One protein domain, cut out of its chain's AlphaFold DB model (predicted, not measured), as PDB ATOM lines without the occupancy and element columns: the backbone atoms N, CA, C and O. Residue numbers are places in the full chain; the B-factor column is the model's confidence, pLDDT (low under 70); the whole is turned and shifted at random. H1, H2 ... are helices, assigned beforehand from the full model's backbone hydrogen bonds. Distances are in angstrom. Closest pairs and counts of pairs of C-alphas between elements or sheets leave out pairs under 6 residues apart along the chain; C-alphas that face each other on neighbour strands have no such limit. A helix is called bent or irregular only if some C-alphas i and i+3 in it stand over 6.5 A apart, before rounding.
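AT A GLANCE: This is residues 2 to 163 of the 482 residues of an uncharacterized protein of Trichomonas vaginalis (UniProt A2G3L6). The printed part winds in stacked turns as a short solenoid, two layers of helices thick: H2, H4, H7 and H10 lie side by side in one layer and run the same way, while H3, then H5 and H6, then H8 and H9 lead back through the other layer. H1 stands at one end of that second layer, and H11 and H12 stand at its other end. The printed part has 162 residues with twelve named helices, H1 to H12 along the chain, and no named strand; the class is all helix. The whole is compact, with a radius of gyration of the C-alphas of 16.2 A, and its outline is elongated, with spans of 51 by 32 by 20 A.

HOW THE PARTS SIT: Read on from residue 2 to H1, residues 9 to 12, and H2, residues 20 to 30; they touch, and their closest C-alphas are those of Ile 11 and Phe 20, 5.8 A apart. H3, residues 33 to 45, touches H1 with residues 38 to 43 alone, closest at the C-alphas of Leu 9 and Phe 39, 6.5 A. Look next at H4, residues 53 to 66: it touches H2 at a shallow tilt of 12 degrees, the same way, closest at C-alphas 28 and 66, 4.6 A. H3 and H4 are close but not clearly touching, closest at C-alphas 43 and 59, 6.7 A. H5, residues 70 to 78, touches H3 at a steep tilt of 52 degrees, closest at C-alphas 36 and 72, 5.9 A. H6, residues 81 to 84, touches residues 40 to 45 of H3 alone, closest at C-alphas 44 and 84, 6.4 A. H7, residues 90 to 106, touches H4 at a shallow tilt of 3 degrees, the same way, closest at C-alphas 64 and 99, 4.9 A. H8, residues 108 to 111, touches no helix; it is close to H5 but not clearly touching, closest at C-alphas 77 and 110, 5.8 A. H9, residues 114 to 126, touches H6 with residues 115 to 119 alone, closest at C-alphas 83 and 116, 5.9 A. H10, residues 128 to 139, touches H7 at a shallow tilt of 16 degrees, the same way, closest at C-alphas 104 and 138, 5.3 A. H9 and H10 touch only at the corner by their link, closest at C-alphas 124 and 131, 5.3 A. H11, residues 149 to 152, touches residues 114 to 117 of H9 alone, closest at C-alphas 114 and 150, 5.5 A. H11 also touches residues 135 to 139 of H10 alone, closest at C-alphas 139 and 152, 6.7 A. H12, residues 154 to 157, and H11 meet only through their link. The helix packing is mostly aligned, 3 of 4 touching pairs with a tilt being shallow. In H4, H5 and H10 every O i to N i+4 pair is within hydrogen-bond range, against 5 of 7 in H2, 7 of 9 in H3, 11 of 13 in H7 and 5 of 9 in H9; H1, H6, H8, H11 and H12 are too short for such a pair.

IN THESE COORDINATES: Find C-alpha 9 at (126.665, 85.602, 97.645), where H1 begins. From first to last C-alpha H2 measures 14.0 A, H3 19.5 A, H4 20.0 A, H5 12.1 A, H9 19.7 A and H10 15.8 A. Find C-alpha 90 at (151.068, 83.323, 110.049); from there H7, the longest helix, runs 25.1 A to C-alpha 106, with a kink of 27 degrees near residue 97. H2, H3 and H7 are irregular: C-alphas 25 and 28 are 7.0 A apart, 34 and 37 7.3 A, and 91 and 94 7.8 A. H12 ends at C-alpha 157, at (149.620, 72.875, 129.700).

THE WHOLE: The two C-alphas farthest apart are those of Asn 2 and Ile 163, 54.9 A. The printed part has no cut and no long link; the links H1 to H2, H3 to H4 and H10 to H11 are short, the others tight. The mean pLDDT of the printed part is 92.8, and residues 2 to 5 are under 70.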
ATOM      1  N   ASN A   2     113.990  95.676 101.733       39.41
ATOM      2  CA  ASN A   2     113.615  95.084 100.454       39.41
ATOM      3  C   ASN A   2     114.451  93.810 100.229       39.41
ATOM      4  O   ASN A   2     115.584  93.744 100.697       39.41
ATOM      5  N   PRO A   3     113.938  92.800  99.507       46.53
ATOM      6  CA  PRO A   3     114.720  91.626  99.106       46.53
ATOM      7  C   PRO A   3     115.901  91.952  98.169       46.53
ATOM      8  O   PRO A   3     116.713  91.077  97.904       46.53
ATOM      9  N   GLU A   4     116.009  93.195  97.689       52.00
ATOM     10  CA  GLU A   4     117.160  93.715  96.934       52.00
ATOM     11  C   GLU A   4     118.306  94.222  97.838       52.00
ATOM     12  O   GLU A   4     119.390  94.483  97.333       52.00
ATOM     13  N   ASP A   5     118.105  94.299  99.164       66.75
ATOM     14  CA  ASP A   5     119.112  94.761 100.140       66.75
ATOM     15  C   ASP A   5     119.875  93.600 100.819       66.75
ATOM     16  O   ASP A   5     120.479  93.788 101.875       66.75
ATOM     17  N   SER A   6     119.778  92.371 100.295       83.06
ATOM     18  CA  SER A   6     120.411  91.186 100.897       83.06
ATOM     19  C   SER A   6     121.771  90.889 100.279       83.06
ATOM     20  O   SER A   6     121.906  91.000  99.062       83.06
ATOM     21  N   THR A   7     122.725  90.417 101.085       89.38
ATOM     22  CA  THR A   7     124.090  90.124 100.621       89.38
ATOM     23  C   THR A   7     124.112  89.241  99.368       89.38
ATOM     24  O   THR A   7     123.525  88.152  99.344       89.38
ATOM     25  N   ASN A   8     124.818  89.688  98.331       90.31
ATOM     26  CA  ASN A   8     124.961  88.985  97.065       90.31
ATOM     27  C   ASN A   8     126.087  87.941  97.128       90.31
ATOM     28  O   ASN A   8     127.252  88.201  96.820       90.31
ATOM     29  N   LEU A   9     125.718  86.711  97.494       92.25
ATOM     30  CA  LEU A   9     126.665  85.602  97.645       92.25
ATOM     31  C   LEU A   9     127.371  85.201  96.339       92.25
ATOM     32  O   LEU A   9     128.462  84.642  96.404       92.25
ATOM     33  N   GLU A  10     126.794  85.479  95.165       90.44
ATOM     34  CA  GLU A  10     127.423  85.145  93.878       90.44
ATOM     35  C   GLU A  10     128.653  86.015  93.605       90.44
ATOM     36  O   GLU A  10     129.665  85.509  93.118       90.44
ATOM     37  N   ILE A  11     128.610  87.298  93.985       90.00
ATOM     38  CA  ILE A  11     129.773  88.195  93.900       90.00
ATOM     39  C   ILE A  11     130.882  87.690  94.831       90.00
ATOM     40  O   ILE A  11     132.050  87.649  94.450       90.00
ATOM     41  N   LEU A  12     130.518  87.210  96.025       91.44
ATOM     42  CA  LEU A  12     131.473  86.689  97.004       91.44
ATOM     43  C   LEU A  12     132.103  85.341  96.613       91.44
ATOM     44  O   LEU A  12     133.079  84.954  97.253       91.44
ATOM     45  N   LYS A  13     131.604  84.631  95.583       90.75
ATOM     46  CA  LYS A  13     132.172  83.358  95.069       90.75
ATOM     47  C   LYS A  13     133.399  83.533  94.176       90.75
ATOM     48  O   LYS A  13     134.080  82.541  93.902       90.75
ATOM     49  N   VAL A  14     133.692  84.754  93.725       86.62
ATOM     50  CA  VAL A  14     134.872  85.036  92.900       86.62
ATOM     51  C   VAL A  14     135.674  86.182  93.525       86.62
ATOM     52  O   VAL A  14     135.218  87.325  93.513       86.62
ATOM     53  N   PRO A  15     136.876  85.914  94.065       81.38
ATOM     54  CA  PRO A  15     137.685  86.951  94.686       81.38
ATOM     55  C   PRO A  15     138.187  87.926  93.615       81.38
ATOM     56  O   PRO A  15     138.503  87.518  92.496       81.38
ATOM     57  N   ASN A  16     138.304  89.207  93.972       80.38
ATOM     58  CA  ASN A  16     138.805  90.284  93.102       80.38
ATOM     59  C   ASN A  16     137.948  90.609  91.860       80.38
ATOM     60  O   ASN A  16     138.456  91.211  90.914       80.38
ATOM     61  N   VAL A  17     136.663  90.239  91.843       88.38
ATOM     62  CA  VAL A  17     135.697  90.758  90.855       88.38
ATOM     63  C   VAL A  17     135.197  92.139  91.284       88.38
ATOM     64  O   VAL A  17     135.137  92.436  92.479       88.38
ATOM     65  N   ASP A  18     134.835  92.984  90.313       85.19
ATOM     66  CA  ASP A  18     134.217  94.290  90.564       85.19
ATOM     67  C   ASP A  18     133.024  94.147  91.527       85.19
ATOM     68  O   ASP A  18     132.119  93.340  91.303       85.19
ATOM     69  N   GLY A  19     133.044  94.909  92.622       87.81
ATOM     70  CA  GLY A  19     132.030  94.858  93.680       87.81
ATOM     71  C   GLY A  19     132.303  93.862  94.816       87.81
ATOM     72  O   GLY A  19     131.623  93.937  95.832       87.81
ATOM     73  N   PHE A  20     133.314  92.983  94.726       92.56
ATOM     74  CA  PHE A  20     133.638  92.022  95.800       92.56
ATOM     75  C   PHE A  20     133.896  92.703  97.148       92.56
ATOM     76  O   PHE A  20     133.334  92.311  98.167       92.56
ATOM     77  N   TYR A  21     134.738  93.737  97.148       91.94
ATOM     78  CA  TYR A  21     135.111  94.473  98.355       91.94
ATOM     79  C   TYR A  21     133.929  95.255  98.942       91.94
ATOM     80  O   TYR A  21     133.708  95.207 100.148       91.94
ATOM     81  N   GLU A  22     133.138  95.911  98.089       92.00
ATOM     82  CA  GLU A  22     131.944  96.667  98.492       92.00
ATOM     83  C   GLU A  22     130.895  95.744  99.127       92.00
ATOM     84  O   GLU A  22     130.358  96.038 100.195       92.00
ATOM     85  N   GLU A  23     130.663  94.581  98.514       93.25
ATOM     86  CA  GLU A  23     129.733  93.572  99.016       93.25
ATOM     87  C   GLU A  23     130.207  92.990 100.356       93.25
ATOM     88  O   GLU A  23     129.428  92.837 101.300       93.25
ATOM     89  N   LEU A  24     131.506  92.702 100.475       93.56
ATOM     90  CA  LEU A  24     132.105  92.184 101.702       93.56
ATOM     91  C   LEU A  24     132.040  93.209 102.851       93.56
ATOM     92  O   LEU A  24     131.834  92.825 104.002       93.56
ATOM     93  N   GLU A  25     132.176  94.504 102.565       92.38
ATOM     94  CA  GLU A  25     132.022  95.572 103.561       92.38
ATOM     95  C   GLU A  25     130.562  95.804 103.973       92.38
ATOM     96  O   GLU A  25     130.309  96.072 105.149       92.38
ATOM     97  N   ALA A  26     129.609  95.659 103.046       93.19
ATOM     98  CA  ALA A  26     128.174  95.797 103.310       93.19
ATOM     99  C   ALA A  26     127.561  94.568 104.008       93.19
ATOM    100  O   ALA A  26     126.517  94.668 104.664       93.19
ATOM    101  N   SER A  27     128.200  93.399 103.891       93.88
ATOM    102  CA  SER A  27     127.708  92.114 104.408       93.88
ATOM    103  C   SER A  27     127.295  92.122 105.893       93.88
ATOM    104  O   SER A  27     126.246  91.565 106.208       93.88
ATOM    105  N   PRO A  28     128.020  92.761 106.838       93.75
ATOM    106  CA  PRO A  28     127.605  92.800 108.245       93.75
ATOM    107  C   PRO A  28     126.224  93.424 108.497       93.75
ATOM    108  O   PRO A  28     125.601  93.107 109.509       93.75
ATOM    109  N   GLU A  29     125.750  94.297 107.603       92.19
ATOM    110  CA  GLU A  29     124.454  94.981 107.720       92.19
ATOM    111  C   GLU A  29     123.362  94.352 106.841       92.19
ATOM    112  O   GLU A  29     122.176  94.453 107.158       92.19
ATOM    113  N   THR A  30     123.756  93.690 105.751       93.38
ATOM    114  CA  THR A  30     122.854  93.189 104.696       93.38
ATOM    115  C   THR A  30     122.656  91.671 104.717       93.38
ATOM    116  O   THR A  30     121.736  91.159 104.072       93.38
ATOM    117  N   LEU A  31     123.474  90.924 105.467       94.75
ATOM    118  CA  LEU A  31     123.423  89.462 105.471       94.75
ATOM    119  C   LEU A  31     122.140  88.950 106.123       94.75
ATOM    120  O   LEU A  31     121.872  89.168 107.306       94.75
ATOM    121  N   HIS A  32     121.348  88.189 105.369       93.06
ATOM    122  CA  HIS A  32     120.154  87.561 105.917       93.06
ATOM    123  C   HIS A  32     120.494  86.263 106.665       93.06
ATOM    124  O   HIS A  32     121.384  85.504 106.283       93.06
ATOM    125  N   TYR A  33     119.731  85.934 107.711       91.12
ATOM    126  CA  TYR A  33     119.970  84.730 108.522       91.12
ATOM    127  C   TYR A  33     120.016  83.435 107.692       91.12
ATOM    128  O   TYR A  33     120.863  82.576 107.935       91.12
ATOM    129  N   SER A  34     119.153  83.307 106.679       92.88
ATOM    130  CA  SER A  34     119.121  82.131 105.794       92.88
ATOM    131  C   SER A  34     120.373  81.974 104.925       92.88
ATOM    132  O   SER A  34     120.640  80.870 104.469       92.88
ATOM    133  N   GLN A  35     121.127  83.054 104.704       94.94
ATOM    134  CA  GLN A  35     122.344  83.074 103.890       94.94
ATOM    135  C   GLN A  35     123.607  82.783 104.712       94.94
ATOM    136  O   GLN A  35     124.632  82.435 104.139       94.94
ATOM    137  N   SER A  36     123.540  82.884 106.046       95.38
ATOM    138  CA  SER A  36     124.713  82.810 106.936       95.38
ATOM    139  C   SER A  36     125.596  81.589 106.693       95.38
ATOM    140  O   SER A  36     126.817  81.696 106.695       95.38
ATOM    141  N   ARG A  37     124.984  80.417 106.486       96.94
ATOM    142  CA  ARG A  37     125.729  79.174 106.269       96.94
ATOM    143  C   ARG A  37     126.538  79.228 104.974       96.94
ATOM    144  O   ARG A  37     127.743  79.013 105.014       96.94
ATOM    145  N   GLU A  38     125.879  79.530 103.857       96.50
ATOM    146  CA  GLU A  38     126.529  79.606 102.543       96.50
ATOM    147  C   GLU A  38     127.584  80.722 102.526       96.50
ATOM    148  O   GLU A  38     128.686  80.520 102.024       96.50
ATOM    149  N   PHE A  39     127.298  81.856 103.168       97.25
ATOM    150  CA  PHE A  39     128.246  82.953 103.346       97.25
ATOM    151  C   PHE A  39     129.555  82.496 104.010       97.25
ATOM    152  O   PHE A  39     130.636  82.717 103.464       97.25
ATOM    153  N   PHE A  40     129.482  81.814 105.161       97.50
ATOM    154  CA  PHE A  40     130.684  81.324 105.839       97.50
ATOM    155  C   PHE A  40     131.398  80.216 105.054       97.50
ATOM    156  O   PHE A  40     132.628  80.209 105.028       97.50
ATOM    157  N   GLU A  41     130.663  79.311 104.394       96.38
ATOM    158  CA  GLU A  41     131.246  78.270 103.532       96.38
ATOM    159  C   GLU A  41     132.063  78.883 102.389       96.38
ATOM    160  O   GLU A  41     133.213  78.488 102.187       96.38
ATOM    161  N   ILE A  42     131.509  79.874 101.681       94.75
ATOM    162  CA  ILE A  42     132.190  80.566 100.579       94.75
ATOM    163  C   ILE A  42     133.472  81.229 101.086       94.75
ATOM    164  O   ILE A  42     134.559  80.964 100.570       94.75
ATOM    165  N   LEU A  43     133.355  82.065 102.121       95.81
ATOM    166  CA  LEU A  43     134.467  82.886 102.585       95.81
ATOM    167  C   LEU A  43     135.600  82.065 103.213       95.81
ATOM    168  O   LEU A  43     136.774  82.355 102.984       95.81
ATOM    169  N   LEU A  44     135.279  81.024 103.987       95.94
ATOM    170  CA  LEU A  44     136.296  80.198 104.643       95.94
ATOM    171  C   LEU A  44     136.985  79.226 103.678       95.94
ATOM    172  O   LEU A  44     138.149  78.875 103.892       95.94
ATOM    173  N   ASN A  45     136.320  78.837 102.587       94.69
ATOM    174  CA  ASN A  45     136.918  77.992 101.555       94.69
ATOM    175  C   ASN A  45     138.109  78.675 100.859       94.69
ATOM    176  O   ASN A  45     139.049  77.994 100.446       94.69
ATOM    177  N   TYR A  46     138.145  80.012 100.806       93.12
ATOM    178  CA  TYR A  46     139.291  80.733 100.252       93.12
ATOM    179  C   TYR A  46     140.592  80.493 101.000       93.12
ATOM    180  O   TYR A  46     141.636  80.515 100.369       93.12
ATOM    181  N   PHE A  47     140.562  80.195 102.301       92.88
ATOM    182  CA  PHE A  47     141.782  79.889 103.055       92.88
ATOM    183  C   PHE A  47     142.309  78.471 102.811       92.88
ATOM    184  O   PHE A  47     143.436  78.157 103.207       92.88
ATOM    185  N   GLN A  48     141.506  77.609 102.177       87.75
ATOM    186  CA  GLN A  48     141.963  76.325 101.641       87.75
ATOM    187  C   GLN A  48     142.639  76.504 100.275       87.75
ATOM    188  O   GLN A  48     143.440  75.665  99.862       87.75
ATOM    189  N   GLN A  49     142.328  77.605  99.592       82.94
ATOM    190  CA  GLN A  49     142.920  78.025  98.331       82.94
ATOM    191  C   GLN A  49     144.008  79.078  98.619       82.94
ATOM    192  O   GLN A  49     144.114  79.613  99.720       82.94
ATOM    193  N   SER A  50     144.919  79.329  97.682       79.62
ATOM    194  CA  SER A  50     145.932  80.370  97.893       79.62
ATOM    195  C   SER A  50     145.260  81.743  97.797       79.62
ATOM    196  O   SER A  50     144.884  82.137  96.697       79.62
ATOM    197  N   ILE A  51     145.129  82.461  98.915       91.75
ATOM    198  CA  ILE A  51     144.607  83.836  98.988       91.75
ATOM    199  C   ILE A  51     145.706  84.803  99.446       91.75
ATOM    200  O   ILE A  51     146.588  84.426 100.224       91.75
ATOM    201  N   ASP A  52     145.685  86.035  98.939       92.56
ATOM    202  CA  ASP A  52     146.611  87.081  99.365       92.56
ATOM    203  C   ASP A  52     146.276  87.620 100.771       92.56
ATOM    204  O   ASP A  52     145.199  87.391 101.327       92.56
ATOM    205  N   GLU A  53     147.243  88.307 101.376       93.81
ATOM    206  CA  GLU A  53     147.156  88.764 102.764       93.81
ATOM    207  C   GLU A  53     146.070  89.815 102.994       93.81
ATOM    208  O   GLU A  53     145.389  89.785 104.018       93.81
ATOM    209  N   GLU A  54     145.907  90.741 102.057       93.44
ATOM    210  CA  GLU A  54     144.994  91.870 102.202       93.44
ATOM    211  C   GLU A  54     143.546  91.388 102.117       93.44
ATOM    212  O   GLU A  54     142.770  91.584 103.059       93.44
ATOM    213  N   THR A  55     143.222  90.638 101.061       93.44
ATOM    214  CA  THR A  55     141.890  90.056 100.867       93.44
ATOM    215  C   THR A  55     141.532  89.105 102.007       93.44
ATOM    216  O   THR A  55     140.434  89.173 102.561       93.44
ATOM    217  N   GLY A  56     142.459  88.229 102.413       94.94
ATOM    218  CA  GLY A  56     142.209  87.279 103.495       94.94
ATOM    219  C   GLY A  56     141.958  87.959 104.848       94.94
ATOM    220  O   GLY A  56     141.035  87.573 105.569       94.94
ATOM    221  N   ASN A  57     142.716  89.004 105.195       95.38
ATOM    222  CA  ASN A  57     142.479  89.753 106.432       95.38
ATOM    223  C   ASN A  57     141.134  90.493 106.403       95.38
ATOM    224  O   ASN A  57     140.423  90.482 107.410       95.38
ATOM    225  N   LEU A  58     140.751  91.071 105.259       94.81
ATOM    226  CA  LEU A  58     139.450  91.724 105.108       94.81
ATOM    227  C   LEU A  58     138.294  90.731 105.278       94.81
ATOM    228  O   LEU A  58     137.346  91.014 106.010       94.81
ATOM    229  N   ILE A  59     138.400  89.538 104.685       96.44
ATOM    230  CA  ILE A  59     137.410  88.466 104.860       96.44
ATOM    231  C   ILE A  59     137.247  88.110 106.342       96.44
ATOM    232  O   ILE A  59     136.125  88.061 106.847       96.44
ATOM    233  N   LEU A  60     138.349  87.871 107.060       97.44
ATOM    234  CA  LEU A  60     138.294  87.508 108.480       97.44
ATOM    235  C   LEU A  60     137.728  88.642 109.342       97.44
ATOM    236  O   LEU A  60     136.962  88.381 110.270       97.44
ATOM    237  N   TYR A  61     138.060  89.890 109.019       96.12
ATOM    238  CA  TYR A  61     137.510  91.064 109.686       96.12
ATOM    239  C   TYR A  61     135.994  91.197 109.470       96.12
ATOM    240  O   TYR A  61     135.243  91.408 110.427       96.12
ATOM    241  N   THR A  62     135.514  91.000 108.239       96.69
ATOM    242  CA  THR A  62     134.076  90.972 107.941       96.69
ATOM    243  C   THR A  62     133.379  89.835 108.678       96.69
ATOM    244  O   THR A  62     132.332  90.062 109.284       96.69
ATOM    245  N   ILE A  63     133.969  88.635 108.703       97.62
ATOM    246  CA  ILE A  63     133.445  87.518 109.497       97.62
ATOM    247  C   ILE A  63     133.329  87.938 110.967       97.62
ATOM    248  O   ILE A  63     132.263  87.775 111.552       97.62
ATOM    249  N   ALA A  64     134.367  88.537 111.558       96.69
ATOM    250  CA  ALA A  64     134.326  88.996 112.947       96.69
ATOM    251  C   ALA A  64     133.176  89.988 113.210       96.69
ATOM    252  O   ALA A  64     132.486  89.854 114.220       96.69
ATOM    253  N   LYS A  65     132.918  90.932 112.292       96.50
ATOM    254  CA  LYS A  65     131.783  91.868 112.383       96.50
ATOM    255  C   LYS A  65     130.429  91.170 112.301       96.50
ATOM    256  O   LYS A  65     129.551  91.462 113.109       96.50
ATOM    257  N   VAL A  66     130.256  90.253 111.349       96.50
ATOM    258  CA  VAL A  66     129.012  89.482 111.180       96.50
ATOM    259  C   VAL A  66     128.702  88.676 112.447       96.50
ATOM    260  O   VAL A  66     127.549  88.602 112.874       96.50
ATOM    261  N   LEU A  67     129.729  88.114 113.090       97.25
ATOM    262  CA  LEU A  67     129.595  87.336 114.326       97.25
ATOM    263  C   LEU A  67     129.165  88.156 115.550       97.25
ATOM    264  O   LEU A  67     128.789  87.563 116.559       97.25
ATOM    265  N   CYS A  68     129.167  89.489 115.481       94.69
ATOM    266  CA  CYS A  68     128.589  90.331 116.531       94.69
ATOM    267  C   CYS A  68     127.051  90.250 116.590       94.69
ATOM    268  O   CYS A  68     126.455  90.755 117.538       94.69
ATOM    269  N   ASN A  69     126.402  89.636 115.596       94.50
ATOM    270  CA  ASN A  69     124.969  89.358 115.596       94.50
ATOM    271  C   ASN A  69     124.703  87.909 116.035       94.50
ATOM    272  O   ASN A  69     125.120  86.963 115.359       94.50
ATOM    273  N   ASP A  70     123.937  87.741 117.117       93.88
ATOM    274  CA  ASP A  70     123.642  86.445 117.748       93.88
ATOM    275  C   ASP A  70     123.124  85.385 116.763       93.88
ATOM    276  O   ASP A  70     123.490  84.215 116.848       93.88
ATOM    277  N   ARG A  71     122.309  85.780 115.775       94.94
ATOM    278  CA  ARG A  71     121.739  84.829 114.811       94.94
ATOM    279  C   ARG A  71     122.805  84.238 113.891       94.94
ATOM    280  O   ARG A  71     122.765  83.047 113.592       94.94
ATOM    281  N   HIS A  72     123.744  85.058 113.427       96.81
ATOM    282  CA  HIS A  72     124.833  84.589 112.570       96.81
ATOM    283  C   HIS A  72     125.878  83.822 113.384       96.81
ATOM    284  O   HIS A  72     126.383  82.801 112.916       96.81
ATOM    285  N   LEU A  73     126.137  84.256 114.621       96.81
ATOM    286  CA  LEU A  73     126.991  83.551 115.573       96.81
ATOM    287  C   LEU A  73     126.488  82.127 115.852       96.81
ATOM    288  O   LEU A  73     127.270  81.181 115.787       96.81
ATOM    289  N   ASP A  74     125.186  81.957 116.090       96.19
ATOM    290  CA  ASP A  74     124.575  80.645 116.321       96.19
ATOM    291  C   ASP A  74     124.811  79.682 115.153       96.19
ATOM    292  O   ASP A  74     125.127  78.509 115.366       96.19
ATOM    293  N   VAL A  75     124.669  80.164 113.912       96.88
ATOM    294  CA  VAL A  75     124.968  79.361 112.714       96.88
ATOM    295  C   VAL A  75     126.456  79.031 112.665       96.88
ATOM    296  O   VAL A  75     126.817  77.879 112.422       96.88
ATOM    297  N   PHE A  76     127.317  80.013 112.954       97.31
ATOM    298  CA  PHE A  76     128.764  79.831 112.942       97.31
ATOM    299  C   PHE A  76     129.226  78.713 113.886       97.31
ATOM    300  O   PHE A  76     130.059  77.877 113.525       97.31
ATOM    301  N   ILE A  77     128.654  78.690 115.092       95.25
ATOM    302  CA  ILE A  77     128.976  77.713 116.132       95.25
ATOM    303  C   ILE A  77     128.388  76.339 115.798       95.25
ATOM    304  O   ILE A  77     129.125  75.353 115.818       95.25
ATOM    305  N   LYS A  78     127.094  76.256 115.448       94.69
ATOM    306  CA  LYS A  78     126.410  74.977 115.158       94.69
ATOM    307  C   LYS A  78     127.077  74.200 114.024       94.69
ATOM    308  O   LYS A  78     127.237  72.985 114.120       94.69
ATOM    309  N   GLU A  79     127.513  74.903 112.983       95.31
ATOM    310  CA  GLU A  79     128.172  74.309 111.814       95.31
ATOM    311  C   GLU A  79     129.698  74.139 112.004       95.31
ATOM    312  O   GLU A  79     130.395  73.656 111.115       95.31
ATOM    313  N   ASN A  80     130.245  74.470 113.184       94.44
ATOM    314  CA  ASN A  80     131.668  74.341 113.532       94.44
ATOM    315  C   ASN A  80     132.634  75.084 112.582       94.44
ATOM    316  O   ASN A  80     133.780  74.659 112.395       94.44
ATOM    317  N   PHE A  81     132.219  76.219 112.011       96.31
ATOM    318  CA  PHE A  81     133.053  76.998 111.085       96.31
ATOM    319  C   PHE A  81     134.352  77.505 111.717       96.31
ATOM    320  O   PHE A  81     135.361  77.660 111.029       96.31
ATOM    321  N   ALA A  82     134.385  77.646 113.047       95.44
ATOM    322  CA  ALA A  82     135.599  77.956 113.795       95.44
ATOM    323  C   ALA A  82     136.761  76.992 113.490       95.44
ATOM    324  O   ALA A  82     137.912  77.404 113.572       95.44
ATOM    325  N   LEU A  83     136.502  75.730 113.123       94.88
ATOM    326  CA  LEU A  83     137.549  74.756 112.779       94.88
ATOM    327  C   LEU A  83     138.217  75.018 111.424       94.88
ATOM    328  O   LEU A  83     139.317  74.519 111.193       94.88
ATOM    329  N   GLN A  84     137.568  75.784 110.545       95.19
ATOM    330  CA  GLN A  84     138.058  76.083 109.198       95.19
ATOM    331  C   GLN A  84     138.928  77.348 109.151       95.19
ATOM    332  O   GLN A  84     139.519  77.648 108.117       95.19
ATOM    333  N   LEU A  85     139.041  78.080 110.265       95.75
ATOM    334  CA  LEU A  85     139.875  79.276 110.344       95.75
ATOM    335  C   LEU A  85     141.360  78.954 110.070       95.75
ATOM    336  O   LEU A  85     141.853  77.878 110.429       95.75
ATOM    337  N   PRO A  86     142.130  79.894 109.496       95.19
ATOM    338  CA  PRO A  86     143.514  79.662 109.087       95.19
ATOM    339  C   PRO A  86     144.529  79.726 110.251       95.19
ATOM    340  O   PRO A  86     145.570  80.371 110.139       95.19
ATOM    341  N   TYR A  87     144.310  79.001 111.361       93.38
ATOM    342  CA  TYR A  87     145.166  79.021 112.573       93.38
ATOM    343  C   TYR A  87     146.668  78.841 112.291       93.38
ATOM    344  O   TYR A  87     147.542  79.355 112.998       93.38
ATOM    345  N   ARG A  88     147.005  78.070 111.252       91.12
ATOM    346  CA  ARG A  88     148.393  77.746 110.903       91.12
ATOM    347  C   ARG A  88     149.065  78.808 110.036       91.12
ATOM    348  O   ARG A  88     150.296  78.849 110.043       91.12
ATOM    349  N   GLN A  89     148.313  79.676 109.370       92.06
ATOM    350  CA  GLN A  89     148.845  80.664 108.433       92.06
ATOM    351  C   GLN A  89     149.246  81.929 109.194       92.06
ATOM    352  O   GLN A  89     148.443  82.524 109.907       92.06
ATOM    353  N   ARG A  90     150.532  82.302 109.133       91.12
ATOM    354  CA  ARG A  90     151.068  83.323 110.049       91.12
ATOM    355  C   ARG A  90     150.539  84.728 109.781       91.12
ATOM    356  O   ARG A  90     150.347  85.448 110.754       91.12
ATOM    357  N   MET A  91     150.328  85.051 108.511       92.94
ATOM    358  CA  MET A  91     149.826  86.332 108.006       92.94
ATOM    359  C   MET A  91     148.425  86.689 108.529       92.94
ATOM    360  O   MET A  91     148.143  87.847 108.781       92.94
ATOM    361  N   PHE A  92     147.589  85.688 108.819       94.88
ATOM    362  CA  PHE A  92     146.200  85.892 109.256       94.88
ATOM    363  C   PHE A  92     145.995  85.813 110.773       94.88
ATOM    364  O   PHE A  92     144.867  85.816 111.260       94.88
ATOM    365  N   GLN A  93     147.068  85.681 111.554       92.75
ATOM    366  CA  GLN A  93     146.951  85.396 112.987       92.75
ATOM    367  C   GLN A  93     146.198  86.462 113.774       92.75
ATOM    368  O   GLN A  93     145.442  86.113 114.678       92.75
ATOM    369  N   ASP A  94     146.427  87.736 113.468       93.25
ATOM    370  CA  ASP A  94     145.810  88.826 114.214       93.25
ATOM    371  C   ASP A  94     144.296  88.866 113.985       93.25
ATOM    372  O   ASP A  94     143.551  88.911 114.963       93.25
ATOM    373  N   SER A  95     143.839  88.686 112.745       95.56
ATOM    374  CA  SER A  95     142.411  88.563 112.434       95.56
ATOM    375  C   SER A  95     141.793  87.276 112.990       95.56
ATOM    376  O   SER A  95     140.656  87.279 113.459       95.56
ATOM    377  N   VAL A  96     142.544  86.167 113.035       96.69
ATOM    378  CA  VAL A  96     142.088  84.953 113.735       96.69
ATOM    379  C   VAL A  96     141.902  85.227 115.232       96.69
ATOM    380  O   VAL A  96     140.910  84.784 115.810       96.69
ATOM    381  N   PHE A  97     142.801  85.978 115.876       96.56
ATOM    382  CA  PHE A  97     142.629  86.369 117.278       96.56
ATOM    383  C   PHE A  97     141.387  87.238 117.503       96.56
ATOM    384  O   PHE A  97     140.738  87.070 118.533       96.56
ATOM    385  N   GLU A  98     141.036  88.123 116.568       96.06
ATOM    386  CA  GLU A  98     139.815  88.939 116.644       96.06
ATOM    387  C   GLU A  98     138.550  88.081 116.598       96.06
ATOM    388  O   GLU A  98     137.680  88.225 117.456       96.06
ATOM    389  N   ILE A  99     138.476  87.118 115.674       97.25
ATOM    390  CA  ILE A  99     137.346  86.182 115.620       97.25
ATOM    391  C   ILE A  99     137.260  85.381 116.922       97.25
ATOM    392  O   ILE A  99     136.194  85.286 117.524       97.25
ATOM    393  N   ILE A 100     138.381  84.840 117.408       97.12
ATOM    394  CA  ILE A 100     138.404  84.079 118.667       97.12
ATOM    395  C   ILE A 100     137.978  84.958 119.845       97.12
ATOM    396  O   ILE A 100     137.247  84.487 120.715       97.12
ATOM    397  N   PHE A 101     138.390  86.226 119.870       97.00
ATOM    398  CA  PHE A 101     137.950  87.193 120.869       97.00
ATOM    399  C   PHE A 101     136.427  87.366 120.848       97.00
ATOM    400  O   PHE A 101     135.805  87.318 121.911       97.00
ATOM    401  N   VAL A 102     135.812  87.501 119.667       96.81
ATOM    402  CA  VAL A 102     134.346  87.561 119.524       96.81
ATOM    403  C   VAL A 102     133.706  86.273 120.043       96.81
ATOM    404  O   VAL A 102     132.782  86.334 120.853       96.81
ATOM    405  N   LEU A 103     134.245  85.106 119.678       96.50
ATOM    406  CA  LEU A 103     133.725  83.809 120.119       96.50
ATOM    407  C   LEU A 103     133.768  83.651 121.645       96.50
ATOM    408  O   LEU A 103     132.747  83.328 122.245       96.50
ATOM    409  N   VAL A 104     134.891  83.940 122.315       96.19
ATOM    410  CA  VAL A 104     134.936  83.866 123.792       96.19
ATOM    411  C   VAL A 104     134.039  84.928 124.448       96.19
ATOM    412  O   VAL A 104     133.514  84.717 125.548       96.19
ATOM    413  N   SER A 105     133.820  86.062 123.774       95.25
ATOM    414  CA  SER A 105     133.035  87.194 124.283       95.25
ATOM    415  C   SER A 105     131.529  87.044 124.095       95.25
ATOM    416  O   SER A 105     130.792  87.541 124.944       95.25
ATOM    417  N   LEU A 106     131.056  86.321 123.083       95.56
ATOM    418  CA  LEU A 106     129.624  86.190 122.791       95.56
ATOM    419  C   LEU A 106     129.134  84.735 122.830       95.56
ATOM    420  O   LEU A 106     128.072  84.469 123.379       95.56
ATOM    421  N   GLY A 107     129.936  83.776 122.361       94.69
ATOM    422  CA  GLY A 107     129.558  82.361 122.263       94.69
ATOM    423  C   GLY A 107     130.588  81.402 122.867       94.69
ATOM    424  O   GLY A 107     131.099  80.548 122.146       94.69
ATOM    425  N   PRO A 108     130.913  81.500 124.173       94.88
ATOM    426  CA  PRO A 108     131.993  80.720 124.787       94.88
ATOM    427  C   PRO A 108     131.759  79.201 124.757       94.88
ATOM    428  O   PRO A 108     132.725  78.447 124.762       94.88
ATOM    429  N   HIS A 109     130.503  78.750 124.667       93.25
ATOM    430  CA  HIS A 109     130.137  77.331 124.559       93.25
ATOM    431  C   HIS A 109     130.717  76.652 123.305       93.25
ATOM    432  O   HIS A 109     130.847  75.433 123.254       93.25
ATOM    433  N   CYS A 110     131.151  77.415 122.292       93.00
ATOM    434  CA  CYS A 110     131.842  76.825 121.146       93.00
ATOM    435  C   CYS A 110     133.167  76.142 121.536       93.00
ATOM    436  O   CYS A 110     133.647  75.285 120.801       93.00
ATOM    437  N   PHE A 111     133.739  76.460 122.702       94.25
ATOM    438  CA  PHE A 111     134.962  75.838 123.210       94.25
ATOM    439  C   PHE A 111     134.722  74.661 124.171       94.25
ATOM    440  O   PHE A 111     135.701  74.091 124.664       94.25
ATOM    441  N   ASP A 112     133.466  74.253 124.396       88.06
ATOM    442  CA  ASP A 112     133.136  73.054 125.186       88.06
ATOM    443  C   ASP A 112     133.750  71.785 124.565       88.06
ATOM    444  O   ASP A 112     134.084  70.817 125.257       88.06
ATOM    445  N   ASP A 113     133.968  71.805 123.248       83.50
ATOM    446  CA  ASP A 113     134.686  70.776 122.511       83.50
ATOM    447  C   ASP A 113     136.194  71.074 122.407       83.50
ATOM    448  O   ASP A 113     136.647  72.114 121.920       83.50
ATOM    449  N   SER A 114     137.008  70.077 122.760       90.25
ATOM    450  CA  SER A 114     138.468  70.116 122.637       90.25
ATOM    451  C   SER A 114     139.012  70.389 121.222       90.25
ATOM    452  O   SER A 114     140.184  70.749 121.091       90.25
ATOM    453  N   ARG A 115     138.230  70.199 120.149       93.31
ATOM    454  CA  ARG A 115     138.697  70.356 118.756       93.31
ATOM    455  C   ARG A 115     139.158  71.781 118.445       93.31
ATOM    456  O   ARG A 115     140.242  71.940 117.883       93.31
ATOM    457  N   ILE A 116     138.385  72.797 118.828       91.94
ATOM    458  CA  ILE A 116     138.731  74.207 118.571       91.94
ATOM    459  C   ILE A 116     139.907  74.619 119.461       91.94
ATOM    460  O   ILE A 116     140.896  75.176 118.987       91.94
ATOM    461  N   THR A 117     139.870  74.227 120.731       92.69
ATOM    462  CA  THR A 117     140.950  74.429 121.704       92.69
ATOM    463  C   THR A 117     142.302  73.891 121.210       92.69
ATOM    464  O   THR A 117     143.328  74.565 121.328       92.69
ATOM    465  N   LYS A 118     142.325  72.712 120.570       93.62
ATOM    466  CA  LYS A 118     143.541  72.144 119.954       93.62
ATOM    467  C   LYS A 118     144.096  73.007 118.815       93.62
ATOM    468  O   LYS A 118     145.308  73.012 118.608       93.62
ATOM    469  N   GLN A 119     143.243  73.727 118.085       93.31
ATOM    470  CA  GLN A 119     143.674  74.677 117.053       93.31
ATOM    471  C   GLN A 119     144.150  76.009 117.648       93.31
ATOM    472  O   GLN A 119     145.044  76.647 117.090       93.31
ATOM    473  N   PHE A 120     143.614  76.399 118.809       94.50
ATOM    474  CA  PHE A 120     144.053  77.586 119.541       94.50
ATOM    475  C   PHE A 120     145.432  77.413 120.196       94.50
ATOM    476  O   PHE A 120     146.226  78.350 120.194       94.50
ATOM    477  N   ALA A 121     145.775  76.224 120.704       93.56
ATOM    478  CA  ALA A 121     147.044  75.992 121.407       93.56
ATOM    479  C   ALA A 121     148.310  76.437 120.622       93.56
ATOM    480  O   ALA A 121     149.150  77.141 121.188       93.56
ATOM    481  N   PRO A 122     148.459  76.157 119.307       93.06
ATOM    482  CA  PRO A 122     149.551  76.705 118.496       93.06
ATOM    483  C   PRO A 122     149.650  78.236 118.475       93.06
ATOM    484  O   PRO A 122     150.754  78.758 118.302       93.06
ATOM    485  N   LEU A 123     148.535  78.958 118.635       94.56
ATOM    486  CA  LEU A 123     148.522  80.422 118.673       94.56
ATOM    487  C   LEU A 123     149.164  80.961 119.955       94.56
ATOM    488  O   LEU A 123     149.872  81.965 119.889       94.56
ATOM    489  N   ILE A 124     149.036  80.240 121.077       95.81
ATOM    490  CA  ILE A 124     149.686  80.590 122.352       95.81
ATOM    491  C   ILE A 124     151.198  80.701 122.174       95.81
ATOM    492  O   ILE A 124     151.825  81.650 122.642       95.81
ATOM    493  N   LYS A 125     151.798  79.758 121.443       92.19
ATOM    494  CA  LYS A 125     153.239  79.772 121.173       92.19
ATOM    495  C   LYS A 125     153.676  80.988 120.352       92.19
ATOM    496  O   LYS A 125     154.828  81.398 120.460       92.19
ATOM    497  N   ARG A 126     152.801  81.520 119.495       92.38
ATOM    498  CA  ARG A 126     153.131  82.613 118.572       92.38
ATOM    499  C   ARG A 126     152.892  83.984 119.192       92.38
ATOM    500  O   ARG A 126     153.722  84.867 119.009       92.38
ATOM    501  N   ASN A 127     151.794  84.150 119.928       94.94
ATOM    502  CA  ASN A 127     151.476  85.392 120.625       94.94
ATOM    503  C   ASN A 127     150.884  85.101 122.017       94.94
ATOM    504  O   ASN A 127     149.666  85.171 122.210       94.94
ATOM    505  N   PRO A 128     151.738  84.794 123.009       96.38
ATOM    506  CA  PRO A 128     151.276  84.424 124.345       96.38
ATOM    507  C   PRO A 128     150.519  85.561 125.038       96.38
ATOM    508  O   PRO A 128     149.621  85.296 125.832       96.38
ATOM    509  N   LYS A 129     150.814  86.826 124.706       96.44
ATOM    510  CA  LYS A 129     150.138  87.998 125.276       96.44
ATOM    511  C   LYS A 129     148.661  88.049 124.884       96.44
ATOM    512  O   LYS A 129     147.810  88.052 125.769       96.44
ATOM    513  N   LYS A 130     148.352  88.045 123.578       96.19
ATOM    514  CA  LYS A 130     146.959  88.042 123.090       96.19
ATOM    515  C   LYS A 130     146.218  86.785 123.551       96.19
ATOM    516  O   LYS A 130     145.079  86.873 124.006       96.19
ATOM    517  N   SER A 131     146.886  85.631 123.511       97.38
ATOM    518  CA  SER A 131     146.300  84.382 123.991       97.38
ATOM    519  C   SER A 131     145.939  84.417 125.474       97.38
ATOM    520  O   SER A 131     144.853  83.969 125.832       97.38
ATOM    521  N   LEU A 132     146.800  84.968 126.335       97.94
ATOM    522  CA  LEU A 132     146.507  85.097 127.762       97.94
ATOM    523  C   LEU A 132     145.302  86.014 128.006       97.94
ATOM    524  O   LEU A 132     144.466  85.702 128.849       97.94
ATOM    525  N   THR A 133     145.168  87.104 127.243       97.31
ATOM    526  CA  THR A 133     143.987  87.981 127.301       97.31
ATOM    527  C   THR A 133     142.705  87.235 126.926       97.31
ATOM    528  O   THR A 133     141.714  87.336 127.644       97.31
ATOM    529  N   ILE A 134     142.723  86.444 125.850       97.75
ATOM    530  CA  ILE A 134     141.572  85.629 125.429       97.75
ATOM    531  C   ILE A 134     141.206  84.600 126.501       97.75
ATOM    532  O   ILE A 134     140.035  84.482 126.864       97.75
ATOM    533  N   LEU A 135     142.200  83.898 127.053       98.00
ATOM    534  CA  LEU A 135     141.989  82.945 128.143       98.00
ATOM    535  C   LEU A 135     141.412  83.631 129.386       98.00
ATOM    536  O   LEU A 135     140.532  83.067 130.028       98.00
ATOM    537  N   ALA A 136     141.850  84.852 129.701       97.56
ATOM    538  CA  ALA A 136     141.312  85.627 130.814       97.56
ATOM    539  C   ALA A 136     139.836  86.001 130.605       97.56
ATOM    540  O   ALA A 136     139.041  85.875 131.533       97.56
ATOM    541  N   ILE A 137     139.453  86.428 129.398       97.12
ATOM    542  CA  ILE A 137     138.059  86.764 129.066       97.12
ATOM    543  C   ILE A 137     137.175  85.518 129.135       97.12
ATOM    544  O   ILE A 137     136.106  85.554 129.741       97.12
ATOM    545  N   TYR A 138     137.643  84.402 128.578       97.12
ATOM    546  CA  TYR A 138     136.951  83.120 128.669       97.12
ATOM    547  C   TYR A 138     136.760  82.680 130.131       97.12
ATOM    548  O   TYR A 138     135.652  82.364 130.560       97.12
ATOM    549  N   ALA A 139     137.829  82.749 130.930       96.25
ATOM    550  CA  ALA A 139     137.837  82.390 132.345       96.25
ATOM    551  C   ALA A 139     136.840  83.196 133.195       96.25
ATOM    552  O   ALA A 139     136.299  82.670 134.166       96.25
ATOM    553  N   GLN A 140     136.533  84.450 132.839       95.06
ATOM    554  CA  GLN A 140     135.521  85.241 133.557       95.06
ATOM    555  C   GLN A 140     134.120  84.620 133.492       95.06
ATOM    556  O   GLN A 140     133.290  84.885 134.369       95.06
ATOM    557  N   LYS A 141     133.870  83.771 132.494       94.31
ATOM    558  CA  LYS A 141     132.597  83.089 132.263       94.31
ATOM    559  C   LYS A 141     132.589  81.636 132.726       94.31
ATOM    560  O   LYS A 141     131.612  80.950 132.466       94.31
ATOM    561  N   PHE A 142     133.630  81.185 133.432       94.38
ATOM    562  CA  PHE A 142     133.827  79.788 133.842       94.38
ATOM    563  C   PHE A 142     132.558  79.108 134.388       94.38
ATOM    564  O   PHE A 142     132.224  78.016 133.952       94.38
ATOM    565  N   ALA A 143     131.815  79.778 135.277       93.12
ATOM    566  CA  ALA A 143     130.615  79.226 135.918       93.12
ATOM    567  C   ALA A 143     129.381  79.078 134.999       93.12
ATOM    568  O   ALA A 143     128.392  78.485 135.414       93.12
ATOM    569  N   TYR A 144     129.403  79.648 133.791       92.25
ATOM    570  CA  TYR A 144     128.276  79.634 132.844       92.25
ATOM    571  C   TYR A 144     128.518  78.722 131.638       92.25
ATOM    572  O   TYR A 144     127.714  78.708 130.709       92.25
ATOM    573  N   ILE A 145     129.647  78.019 131.618       93.56
ATOM    574  CA  ILE A 145     130.083  77.169 130.515       93.56
ATOM    575  C   ILE A 145     129.914  75.716 130.957       93.56
ATOM    576  O   ILE A 145     130.278  75.379 132.082       93.56
ATOM    577  N   GLU A 146     129.364  74.862 130.093       92.31
ATOM    578  CA  GLU A 146     129.093  73.460 130.433       92.31
ATOM    579  C   GLU A 146     130.397  72.678 130.637       92.31
ATOM    580  O   GLU A 146     130.536  71.933 131.606       92.31
ATOM    581  N   ASN A 147     131.388  72.896 129.766       94.75
ATOM    582  CA  ASN A 147     132.700  72.273 129.868       94.75
ATOM    583  C   ASN A 147     133.827  73.310 129.708       94.75
ATOM    584  O   ASN A 147     134.450  73.411 128.650       94.75
ATOM    585  N   PRO A 148     134.170  74.072 130.765       94.88
ATOM    586  CA  PRO A 148     135.179  75.125 130.667       94.88
ATOM    587  C   PRO A 148     136.613  74.585 130.530       94.88
ATOM    588  O   PRO A 148     137.508  75.317 130.096       94.88
ATOM    589  N   TRP A 149     136.840  73.320 130.899       95.81
ATOM    590  CA  TRP A 149     138.156  72.702 131.081       95.81
ATOM    591  C   TRP A 149     139.094  72.767 129.874       95.81
ATOM    592  O   TRP A 149     140.253  73.124 130.088       95.81
ATOM    593  N   PRO A 150     138.661  72.489 128.625       95.62
ATOM    594  CA  PRO A 150     139.568  72.458 127.482       95.62
ATOM    595  C   PRO A 150     140.379  73.748 127.343       95.62
ATOM    596  O   PRO A 150     141.598  73.692 127.195       95.62
ATOM    597  N   MET A 151     139.724  74.904 127.447       95.56
ATOM    598  CA  MET A 151     140.387  76.201 127.317       95.56
ATOM    599  C   MET A 151     141.192  76.573 128.559       95.56
ATOM    600  O   MET A 151     142.345  76.979 128.429       95.56
ATOM    601  N   VAL A 152     140.637  76.432 129.768       96.19
ATOM    602  CA  VAL A 152     141.361  76.861 130.980       96.19
ATOM    603  C   VAL A 152     142.561  75.971 131.302       96.19
ATOM    604  O   VAL A 152     143.544  76.465 131.851       96.19
ATOM    605  N   ASP A 153     142.546  74.695 130.910       96.62
ATOM    606  CA  ASP A 153     143.682  73.791 131.114       96.62
ATOM    607  C   ASP A 153     144.887  74.164 130.237       96.62
ATOM    608  O   ASP A 153     146.023  73.837 130.594       96.62
ATOM    609  N   LEU A 154     144.692  74.943 129.161       97.06
ATOM    610  CA  LEU A 154     145.802  75.517 128.392       97.06
ATOM    611  C   LEU A 154     146.682  76.438 129.246       97.06
ATOM    612  O   LEU A 154     147.886  76.516 129.001       97.06
ATOM    613  N   LEU A 155     146.129  77.080 130.285       97.25
ATOM    614  CA  LEU A 155     146.916  77.877 131.233       97.25
ATOM    615  C   LEU A 155     147.961  77.021 131.958       97.25
ATOM    616  O   LEU A 155     149.030  77.519 132.302       97.25
ATOM    617  N   ILE A 156     147.682  75.737 132.179       96.75
ATOM    618  CA  ILE A 156     148.588  74.810 132.864       96.75
ATOM    619  C   ILE A 156     149.500  74.117 131.847       96.75
ATOM    620  O   ILE A 156     150.722  74.073 132.043       96.75
ATOM    621  N   GLN A 157     148.919  73.615 130.754       95.62
ATOM    622  CA  GLN A 157     149.620  72.875 129.700       95.62
ATOM    623  C   GLN A 157     150.686  73.740 129.014       95.62
ATOM    624  O   GLN A 157     151.834  73.321 128.896       95.62
ATOM    625  N   GLU A 158     150.349  74.985 128.672       95.81
ATOM    626  CA  GLU A 158     151.246  75.932 127.999       95.81
ATOM    627  C   GLU A 158     151.884  76.942 128.967       95.81
ATOM    628  O   GLU A 158     152.388  77.981 128.546       95.81
ATOM    629  N   SER A 159     151.910  76.636 130.271       94.94
ATOM    630  CA  SER A 159     152.465  77.496 131.340       94.94
ATOM    631  C   SER A 159     153.812  78.147 130.995       94.94
ATOM    632  O   SER A 159     153.989  79.343 131.211       94.94
ATOM    633  N   GLN A 160     154.727  77.398 130.373       93.88
ATOM    634  CA  GLN A 160     156.058  77.865 129.951       93.88
ATOM    635  C   GLN A 160     156.030  79.039 128.955       93.88
ATOM    636  O   GLN A 160     157.036  79.709 128.745       93.88
ATOM    637  N   ARG A 161     154.892  79.305 128.308       95.00
ATOM    638  CA  ARG A 161     154.711  80.445 127.396       95.00
ATOM    639  C   ARG A 161     154.350  81.735 128.125       95.00
ATOM    640  O   ARG A 161     154.510  82.809 127.553       95.00
ATOM    641  N   PHE A 162     153.888  81.637 129.369       94.75
ATOM    642  CA  PHE A 162     153.396  82.767 130.155       94.75
ATOM    643  C   PHE A 162     154.358  83.215 131.260       94.75
ATOM    644  O   PHE A 162     154.105  84.229 131.903       94.75
ATOM    645  N   ILE A 163     155.469  82.499 131.467       88.88
ATOM    646  CA  ILE A 163     156.439  82.791 132.536       88.88
ATOM    647  C   ILE A 163     157.390  83.960 132.236       88.88
ATOM    648  O   ILE A 163     158.166  84.353 133.099       88.88
TER     649      ILE A 163